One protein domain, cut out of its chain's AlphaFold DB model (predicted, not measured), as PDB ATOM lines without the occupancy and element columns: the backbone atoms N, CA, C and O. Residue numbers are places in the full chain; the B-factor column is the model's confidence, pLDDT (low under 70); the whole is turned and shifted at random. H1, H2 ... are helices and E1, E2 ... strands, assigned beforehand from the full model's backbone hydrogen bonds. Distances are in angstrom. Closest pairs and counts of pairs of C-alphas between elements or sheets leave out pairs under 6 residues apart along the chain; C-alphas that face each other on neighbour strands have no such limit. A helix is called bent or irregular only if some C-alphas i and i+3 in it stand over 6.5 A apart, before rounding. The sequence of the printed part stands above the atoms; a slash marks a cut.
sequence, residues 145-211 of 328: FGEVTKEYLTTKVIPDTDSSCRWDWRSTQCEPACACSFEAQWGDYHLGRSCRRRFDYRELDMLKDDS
ATOM      1  N   PHE A 145      36.420  65.248  27.515       91.75
ATOM      2  CA  PHE A 145      36.114  64.638  26.220       91.75
ATOM      3  C   PHE A 145      37.002  63.417  25.941       91.75
ATOM      4  O   PHE A 145      36.524  62.409  25.413       91.75
ATOM      5  N   GLY A 146      38.284  63.489  26.306       91.94
ATOM      6  CA  GLY A 146      39.237  62.394  26.175       91.94
ATOM      7  C   GLY A 146      38.840  61.167  26.995       91.94
ATOM      8  O   GLY A 146      38.872  60.053  26.471       91.94
ATOM      9  N   GLU A 147      38.413  61.359  28.244       88.06
ATOM     10  CA  GLU A 147      37.963  60.283  29.133       88.06
ATOM     11  C   GLU A 147      36.680  59.615  28.631       88.06
ATOM     12  O   GLU A 147      36.645  58.389  28.494       88.06
ATOM     13  N   VAL A 148      35.672  60.405  28.256       88.94
ATOM     14  CA  VAL A 148      34.391  59.889  27.743       88.94
ATOM     15  C   VAL A 148      34.590  59.161  26.415       88.94
ATOM     16  O   VAL A 148      34.083  58.057  26.216       88.94
ATOM     17  N   THR A 149      35.388  59.734  25.511       90.88
ATOM     18  CA  THR A 149      35.702  59.095  24.227       90.88
ATOM     19  C   THR A 149      36.480  57.800  24.438       90.88
ATOM     20  O   THR A 149      36.209  56.802  23.772       90.88
ATOM     21  N   LYS A 150      37.427  57.774  25.384       89.25
ATOM     22  CA  LYS A 150      38.173  56.563  25.740       89.25
ATOM     23  C   LYS A 150      37.241  55.480  26.280       89.25
ATOM     24  O   LYS A 150      37.347  54.342  25.824       89.25
ATOM     25  N   GLU A 151      36.338  55.801  27.204       86.56
ATOM     26  CA  GLU A 151      35.369  54.840  27.747       86.56
ATOM     27  C   GLU A 151      34.450  54.312  26.640       86.56
ATOM     28  O   GLU A 151      34.336  53.098  26.468       86.56
ATOM     29  N   TYR A 152      33.882  55.193  25.815       86.62
ATOM     30  CA  TYR A 152      33.010  54.800  24.707       86.62
ATOM     31  C   TYR A 152      33.728  53.897  23.698       86.62
ATOM     32  O   TYR A 152      33.236  52.824  23.347       86.62
ATOM     33  N   LEU A 153      34.931  54.284  23.262       84.88
ATOM     34  CA  LEU A 153      35.710  53.471  22.337       84.88
ATOM     35  C   LEU A 153      36.037  52.114  22.960       84.88
ATOM     36  O   LEU A 153      35.789  51.097  22.322       84.88
ATOM     37  N   THR A 154      36.541  52.074  24.195       80.50
ATOM     38  CA  THR A 154      36.972  50.821  24.847       80.50
ATOM     39  C   THR A 154      35.839  49.872  25.208       80.50
ATOM     40  O   THR A 154      36.082  48.671  25.214       80.50
ATOM     41  N   THR A 155      34.628  50.372  25.460       81.06
ATOM     42  CA  THR A 155      33.494  49.539  25.895       81.06
ATOM     43  C   THR A 155      32.482  49.227  24.793       81.06
ATOM     44  O   THR A 155      31.809  48.202  24.871       81.06
ATOM     45  N   LYS A 156      32.325  50.094  23.781       82.75
ATOM     46  CA  LYS A 156      31.279  49.947  22.748       82.75
ATOM     47  C   LYS A 156      31.820  49.625  21.366       82.75
ATOM     48  O   LYS A 156      31.210  48.845  20.643       82.75
ATOM     49  N   VAL A 157      32.937  50.236  20.982       82.69
ATOM     50  CA  VAL A 157      33.499  50.081  19.626       82.69
ATOM     51  C   VAL A 157      34.524  48.957  19.581       82.69
ATOM     52  O   VAL A 157      34.646  48.234  18.594       82.69
ATOM     53  N   ILE A 158      35.293  48.829  20.652       75.12
ATOM     54  CA  ILE A 158      36.337  47.833  20.799       75.12
ATOM     55  C   ILE A 158      35.676  46.548  21.308       75.12
ATOM     56  O   ILE A 158      35.192  46.541  22.434       75.12
ATOM     57  N   PRO A 159      35.634  45.465  20.508       72.06
ATOM     58  CA  PRO A 159      35.100  44.202  20.994       72.06
ATOM     59  C   PRO A 159      35.932  43.716  22.183       72.06
ATOM     60  O   PRO A 159      37.159  43.876  22.183       72.06
ATOM     61  N   ASP A 160      35.258  43.104  23.159       71.94
ATOM     62  CA  ASP A 160      35.917  42.498  24.310       71.94
ATOM     63  C   ASP A 160      37.006  41.539  23.827       71.94
ATOM     64  O   ASP A 160      36.770  40.618  23.039       71.94
ATOM     65  N   THR A 161      38.226  41.789  24.291       76.38
ATOM     66  CA  THR A 161      39.347  40.880  24.076       76.38
ATOM     67  C   THR A 161      39.525  40.054  25.330       76.38
ATOM     68  O   THR A 161      39.641  40.596  26.430       76.38
ATOM     69  N   ASP A 162      39.522  38.732  25.185       83.25
ATOM     70  CA  ASP A 162      39.784  37.848  26.310       83.25
ATOM     71  C   ASP A 162      41.204  38.107  26.819       83.25
ATOM     72  O   ASP A 162      42.189  37.819  26.141       83.25
ATOM     73  N   SER A 163      41.318  38.626  28.042       87.25
ATOM     74  CA  SER A 163      42.604  38.958  28.673       87.25
ATOM     75  C   SER A 163      43.543  37.751  28.831       87.25
ATOM     76  O   SER A 163      44.752  37.915  29.035       87.25
ATOM     77  N   SER A 164      42.997  36.536  28.706       90.50
ATOM     78  CA  SER A 164      43.728  35.269  28.686       90.50
ATOM     79  C   SER A 164      44.451  34.985  27.367       90.50
ATOM     80  O   SER A 164      45.350  34.149  27.361       90.50
ATOM     81  N   CYS A 165      44.073  35.639  26.266       93.94
ATOM     82  CA  CYS A 165      44.684  35.453  24.955       93.94
ATOM     83  C   CYS A 165      45.709  36.553  24.682       93.94
ATOM     84  O   CYS A 165      45.382  37.737  24.646       93.94
ATOM     85  N   ARG A 166      46.973  36.174  24.476       95.44
ATOM     86  CA  ARG A 166      48.066  37.121  24.206       95.44
ATOM     87  C   ARG A 166      48.791  36.756  22.925       95.44
ATOM     88  O   ARG A 166      48.935  35.587  22.606       95.44
ATOM     89  N   TRP A 167      49.268  37.753  22.192       96.38
ATOM     90  CA  TRP A 167      50.121  37.515  21.030       96.38
ATOM     91  C   TRP A 167      51.570  37.315  21.470       96.38
ATOM     92  O   TRP A 167      52.152  38.219  22.075       96.38
ATOM     93  N   ASP A 168      52.158  36.167  21.137       96.50
ATOM     94  CA  ASP A 168      53.589  35.943  21.310       96.50
ATOM     95  C   ASP A 168      54.344  36.305  20.026       96.50
ATOM     96  O   ASP A 168      54.174  35.714  18.957       96.50
ATOM     97  N   TRP A 169      55.236  37.288  20.142       94.75
ATOM     98  CA  TRP A 169      56.083  37.747  19.045       94.75
ATOM     99  C   TRP A 169      57.155  36.735  18.636       94.75
ATOM    100  O   TRP A 169      57.640  36.814  17.508       94.75
ATOM    101  N   ARG A 170      57.541  35.803  19.519       93.62
ATOM    102  CA  ARG A 170      58.573  34.802  19.213       93.62
ATOM    103  C   ARG A 170      58.024  33.702  18.314       93.62
ATOM    104  O   ARG A 170      58.653  33.367  17.315       93.62
ATOM    105  N   SER A 171      56.858  33.172  18.662       92.06
ATOM    106  CA  SER A 171      56.164  32.131  17.899       92.06
ATOM    107  C   SER A 171      55.231  32.683  16.816       92.06
ATOM    108  O   SER A 171      54.771  31.928  15.961       92.06
ATOM    109  N   THR A 172      54.980  33.998  16.792       95.31
ATOM    110  CA  THR A 172      54.052  34.664  15.856       95.31
ATOM    111  C   THR A 172      52.651  34.043  15.877       95.31
ATOM    112  O   THR A 172      52.009  33.886  14.838       95.31
ATOM    113  N   GLN A 173      52.192  33.661  17.069       95.50
ATOM    114  CA  GLN A 173      50.900  33.017  17.290       95.50
ATOM    115  C   GLN A 173      50.249  33.540  18.580       95.50
ATOM    116  O   GLN A 173      50.899  34.165  19.418       95.50
ATOM    117  N   CYS A 174      48.952  33.283  18.742       95.31
ATOM    118  CA  CYS A 174      48.245  33.580  19.985       95.31
ATOM    119  C   CYS A 174      48.501  32.485  21.029       95.31
ATOM    120  O   CYS A 174      48.438  31.300  20.707       95.31
ATOM    121  N   GLU A 175      48.733  32.875  22.277       94.69
ATOM    122  CA  GLU A 175      48.932  31.996  23.423       94.69
ATOM    123  C   GLU A 175      47.782  32.126  24.439       94.69
ATOM    124  O   GLU A 175      47.367  33.250  24.734       94.69
ATOM    125  N   PRO A 176      47.296  30.998  25.001       92.38
ATOM    126  CA  PRO A 176      47.666  29.621  24.656       92.38
ATOM    127  C   PRO A 176      47.085  29.191  23.298       92.38
ATOM    128  O   PRO A 176      45.899  29.377  23.025       92.38
ATOM    129  N   ALA A 177      47.910  28.559  22.458       90.06
ATOM    130  CA  ALA A 177      47.566  28.241  21.065       90.06
ATOM    131  C   ALA A 177      46.335  27.325  20.909       90.06
ATOM    132  O   ALA A 177      45.664  27.327  19.875       90.06
ATOM    133  N   CYS A 178      46.026  26.568  21.961       86.19
ATOM    134  CA  CYS A 178      44.840  25.734  22.075       86.19
ATOM    135  C   CYS A 178      43.536  26.517  22.209       86.19
ATOM    136  O   CYS A 178      42.567  26.232  21.506       86.19
ATOM    137  N   ALA A 179      43.511  27.469  23.143       87.75
ATOM    138  CA  ALA A 179      42.294  28.175  23.520       87.75
ATOM    139  C   ALA A 179      42.084  29.440  22.689       87.75
ATOM    140  O   ALA A 179      40.964  29.936  22.617       87.75
ATOM    141  N   CYS A 180      43.142  29.950  22.056       93.19
ATOM    142  CA  CYS A 180      43.117  31.205  21.324       93.19
ATOM    143  C   CYS A 180      43.327  30.999  19.814       93.19
ATOM    144  O   CYS A 180      44.007  30.073  19.361       93.19
ATOM    145  N   SER A 181      42.723  31.869  19.012       92.62
ATOM    146  CA  SER A 181      42.883  31.975  17.559       92.62
ATOM    147  C   SER A 181      43.209  33.420  17.183       92.62
ATOM    148  O   SER A 181      42.857  34.366  17.889       92.62
ATOM    149  N   PHE A 182      43.921  33.591  16.068       93.88
ATOM    150  CA  PHE A 182      44.153  34.910  15.486       93.88
ATOM    151  C   PHE A 182      43.003  35.256  14.536       93.88
ATOM    152  O   PHE A 182      42.887  34.684  13.449       93.88
ATOM    153  N   GLU A 183      42.170  36.201  14.952       93.12
ATOM    154  CA  GLU A 183      40.962  36.648  14.267       93.12
ATOM    155  C   GLU A 183      40.968  38.175  14.191       93.12
ATOM    156  O   GLU A 183      40.448  38.872  15.059       93.12
ATOM    157  N   ALA A 184      41.597  38.704  13.140       93.44
ATOM    158  CA  ALA A 184      41.662  40.142  12.918       93.44
ATOM    159  C   ALA A 184      40.292  40.696  12.508       93.44
ATOM    160  O   ALA A 184      39.746  40.312  11.471       93.44
ATOM    161  N   GLN A 185      39.772  41.632  13.298       89.88
ATOM    162  CA  GLN A 185      38.573  42.403  12.985       89.88
ATOM    163  C   GLN A 185      38.919  43.867  12.707       89.88
ATOM    164  O   GLN A 185      40.016  44.356  12.997       89.88
ATOM    165  N   TRP A 186      37.975  44.589  12.105       87.06
ATOM    166  CA  TRP A 186      38.133  46.022  11.892       87.06
ATOM    167  C   TRP A 186      38.215  46.745  13.247       87.06
ATOM    168  O   TRP A 186      37.382  46.518  14.120       87.06
ATOM    169  N   GLY A 187      39.247  47.573  13.435       83.88
ATOM    170  CA  GLY A 187      39.559  48.217  14.719       83.88
ATOM    171  C   GLY A 187      40.639  47.512  15.555       83.88
ATOM    172  O   GLY A 187      41.071  48.059  16.574       83.88
ATOM    173  N   ASP A 188      41.138  46.352  15.118       89.88
ATOM    174  CA  ASP A 188      42.289  45.696  15.743       89.88
ATOM    175  C   ASP A 188      43.604  46.300  15.224       89.88
ATOM    176  O   ASP A 188      44.247  45.793  14.306       89.88
ATOM    177  N   TYR A 189      44.031  47.413  15.820       88.50
ATOM    178  CA  TYR A 189      45.279  48.094  15.442       88.50
ATOM    179  C   TYR A 189      46.557  47.397  15.945       88.50
ATOM    180  O   TYR A 189      47.668  47.783  15.575       88.50
ATOM    181  N   HIS A 190      46.424  46.365  16.781       91.19
ATOM    182  CA  HIS A 190      47.539  45.624  17.368       91.19
ATOM    183  C   HIS A 190      47.291  44.116  17.290       91.19
ATOM    184  O   HIS A 190      46.190  43.657  17.577       91.19
ATOM    185  N   LEU A 191      48.336  43.333  16.991       94.50
ATOM    186  CA  LEU A 191      48.235  41.868  16.865       94.50
ATOM    187  C   LEU A 191      47.750  41.187  18.151       94.50
ATOM    188  O   LEU A 191      46.992  40.227  18.082       94.50
ATOM    189  N   GLY A 192      48.130  41.727  19.315       92.69
ATOM    190  CA  GLY A 192      47.638  41.262  20.616       92.69
ATOM    191  C   GLY A 192      46.119  41.314  20.734       92.69
ATOM    192  O   GLY A 192      45.528  40.451  21.366       92.69
ATOM    193  N   ARG A 193      45.492  42.285  20.069       91.50
ATOM    194  CA  ARG A 193      44.050  42.511  20.109       91.50
ATOM    195  C   ARG A 193      43.273  41.629  19.132       91.50
ATOM    196  O   ARG A 193      42.115  41.317  19.367       91.50
ATOM    197  N   SER A 194      43.934  41.178  18.068       94.38
ATOM    198  CA  SER A 194      43.394  40.167  17.156       94.38
ATOM    199  C   SER A 194      43.441  38.748  17.736       94.38
ATOM    200  O   SER A 194      42.917  37.831  17.112       94.38
ATOM    201  N   CYS A 195      44.066  38.529  18.898       95.00
ATOM    202  CA  CYS A 195      43.992  37.248  19.595       95.00
ATOM    203  C   CYS A 195      42.692  37.138  20.388       95.00
ATOM    204  O   CYS A 195      42.459  37.913  21.311       95.00
ATOM    205  N   ARG A 196      41.866  36.147  20.052       91.69
ATOM    206  CA  ARG A 196      40.554  35.920  20.673       91.69
ATOM    207  C   ARG A 196      40.422  34.478  21.126       91.69
ATOM    208  O   ARG A 196      41.093  33.601  20.578       91.69
ATOM    209  N   ARG A 197      39.585  34.219  22.133       90.62
ATOM    210  CA  ARG A 197      39.300  32.848  22.562       90.62
ATOM    211  C   ARG A 197      38.429  32.169  21.510       90.62
ATOM    212  O   ARG A 197      37.473  32.754  21.009       90.62
ATOM    213  N   ARG A 198      38.744  30.919  21.183       87.44
ATOM    214  CA  ARG A 198      37.913  30.103  20.293       87.44
ATOM    215  C   ARG A 198      36.570  29.850  20.979       87.44
ATOM    216  O   ARG A 198      36.545  29.419  22.136       87.44
ATOM    217  N   PHE A 199      35.475  30.110  20.267       71.19
ATOM    218  CA  PHE A 199      34.105  30.027  20.791       71.19
ATOM    219  C   PHE A 199      33.752  28.651  21.388       71.19
ATOM    220  O   PHE A 199      32.966  28.591  22.332       71.19
ATOM    221  N   ASP A 200      34.410  27.578  20.946       64.19
ATOM    222  CA  ASP A 200      34.124  26.207  21.392       64.19
ATOM    223  C   ASP A 200      34.480  25.928  22.866       64.19
ATOM    224  O   ASP A 200      33.999  24.962  23.450       64.19
ATOM    225  N   TYR A 201      35.283  26.772  23.523       60.81
ATOM    226  CA  TYR A 201      35.733  26.491  24.895       60.81
ATOM    227  C   TYR A 201      34.771  26.916  26.006       60.81
ATOM    228  O   TYR A 201      34.973  26.499  27.142       60.81
ATOM    229  N   ARG A 202      33.762  27.759  25.741       59.91
ATOM    230  CA  ARG A 202      32.819  28.164  26.806       59.91
ATOM    231  C   ARG A 202      31.846  27.047  27.182       59.91
ATOM    232  O   ARG A 202      31.400  27.006  28.322       59.91
ATOM    233  N   GLU A 203      31.544  26.147  26.250       61.78
ATOM    234  CA  GLU A 203      30.633  25.021  26.483       61.78
ATOM    235  C   GLU A 203      31.379  23.773  26.991       61.78
ATOM    236  O   GLU A 203      30.850  23.001  27.789       61.78
ATOM    237  N   LEU A 204      32.658  23.628  26.625       61.62
ATOM    238  CA  LEU A 204      33.524  22.521  27.050       61.62
ATOM    239  C   LEU A 204      34.035  22.617  28.501       61.62
ATOM    240  O   LEU A 204      34.517  21.615  29.023       61.62
ATOM    241  N   ASP A 205      33.870  23.751  29.195       59.22
ATOM    242  CA  ASP A 205      34.202  23.872  30.631       59.22
ATOM    243  C   ASP A 205      33.320  22.973  31.533       59.22
ATOM    244  O   ASP A 205      33.634  22.765  32.707       59.22
ATOM    245  N   MET A 206      32.238  22.397  30.990       59.22
ATOM    246  CA  MET A 206      31.375  21.440  31.698       59.22
ATOM    247  C   MET A 206      31.749  19.968  31.473       59.22
ATOM    248  O   MET A 206      31.231  19.102  32.174       59.22
ATOM    249  N   LEU A 207      32.657  19.663  30.542       63.12
ATOM    250  CA  LEU A 207      33.101  18.297  30.248       63.12
ATOM    251  C   LEU A 207      34.509  18.078  30.810       63.12
ATOM    252  O   LEU A 207      35.476  17.878  30.079       63.12
ATOM    253  N   LYS A 208      34.627  18.132  32.140       64.75
ATOM    254  CA  LYS A 208      35.766  17.515  32.825       64.75
ATOM    255  C   LYS A 208      35.553  16.009  32.790       64.75
ATOM    256  O   LYS A 208      34.469  15.543  33.129       64.75
ATOM    257  N   ASP A 209      36.564  15.260  32.378       63.94
ATOM    258  CA  ASP A 209      36.565  13.832  32.656       63.94
ATOM    259  C   ASP A 209      36.725  13.595  34.168       63.94
ATOM    260  O   ASP A 209      37.186  14.469  34.911       63.94
ATOM    261  N   ASP A 210      36.359  12.404  34.643       74.50
ATOM    262  CA  ASP A 210      36.512  12.017  36.053       74.50
ATOM    263  C   ASP A 210      37.984  12.014  36.521       74.50
ATOM    264  O   ASP A 210      38.264  11.864  37.710       74.50
ATOM    265  N   SER A 211      38.943  12.195  35.602       75.81
ATOM    266  CA  SER A 211      40.363  12.345  35.920       75.81
ATOM    267  C   SER A 211      40.753  13.787  36.266       75.81
ATOM    268  O   SER A 211      41.861  14.031  36.750       75.81
TER     269      SER A 211
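This is residues 145 to 211 of the 328 residues of the protein "Predicted protein" of Phaeodactylum tricornutum (strain CCAP 1055/1) (UniProt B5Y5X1). Two small strand hairpins, E1 with E2 and E3 with E4, make a compact body with a loop of residues 183 to 194, and from it two arms stick out at opposite ends: residues 145 to 156 of H1 at one end, and residues 202 to 211, of which 202 to 204 belong to H2, at the other. The two arms make the length of the whole. The printed part has 67 residues, with two named helices and four named strands in the order H1, E1, E2, E3, E4, H2; each hairpin is an antiparallel sheet of two strands, E1 - E2 and E3 - E4. The class is mixed, helices and strands, with under half of the residues in named elements. The whole is loose, with a radius of gyration of the C-alphas of 14.9 A, and elongated, spanning 53 by 29 by 17 A.

H1 is residues 145 to 157, 16.2 A long, from C-alpha 145 at (36.114, 64.638, 26.220). It is neither bent nor irregular, but only just: C-alphas 154 and 157 are 6.3 A apart. E1 is residues 166 to 168, with C-alpha 166 at (48.066, 37.121, 24.206), and is 6.3 A long. E2 is residues 173 to 175, 6.5 A. E3 is residues 180 to 182, 7.0 A. E4 is residues 195 to 197, 7.1 A. H2 is residues 201 to 204, 5.0 A, ending with C-alpha 204 at (33.524, 22.521, 27.050).

H1 is apart from E2, E3, E4 and H2. E1 and E2 are a hairpin, antiparallel at 131 degrees, with N 166 and O 175 within hydrogen-bond range at 3.0 A and N 175 and O 166 at 2.7 A. The closest C-alphas of E2 and E3 are those of Cys 174 and Cys 180, 5.8 A apart. E1 and E3 are near each other, with 6 pairs of C-alphas within 10 A. E3 and E4 are a hairpin, antiparallel at 141 degrees, with N 181 and O 196 within hydrogen-bond range at 2.8 A. The closest C-alphas of E1 and E4 are those of Arg 166 and Cys 195, 6.2 A apart. H2 is apart from E1, E2 and E3. Every O i to N i+4 pair in H1 is within hydrogen-bond range; H2, with four residues, is too short for such a pair.

The two C-alphas farthest apart are those of Phe 145 and Asp 210, at 53.5 A. Without the stretches that stand free, the body of 45 residues spans 27 by 25 by 14 A. The printed part has no cut. The link from E3 to E4, 12 residues, is long. Residues 200 to 209 have pLDDT under 70, and the mean of the printed part is 84.4.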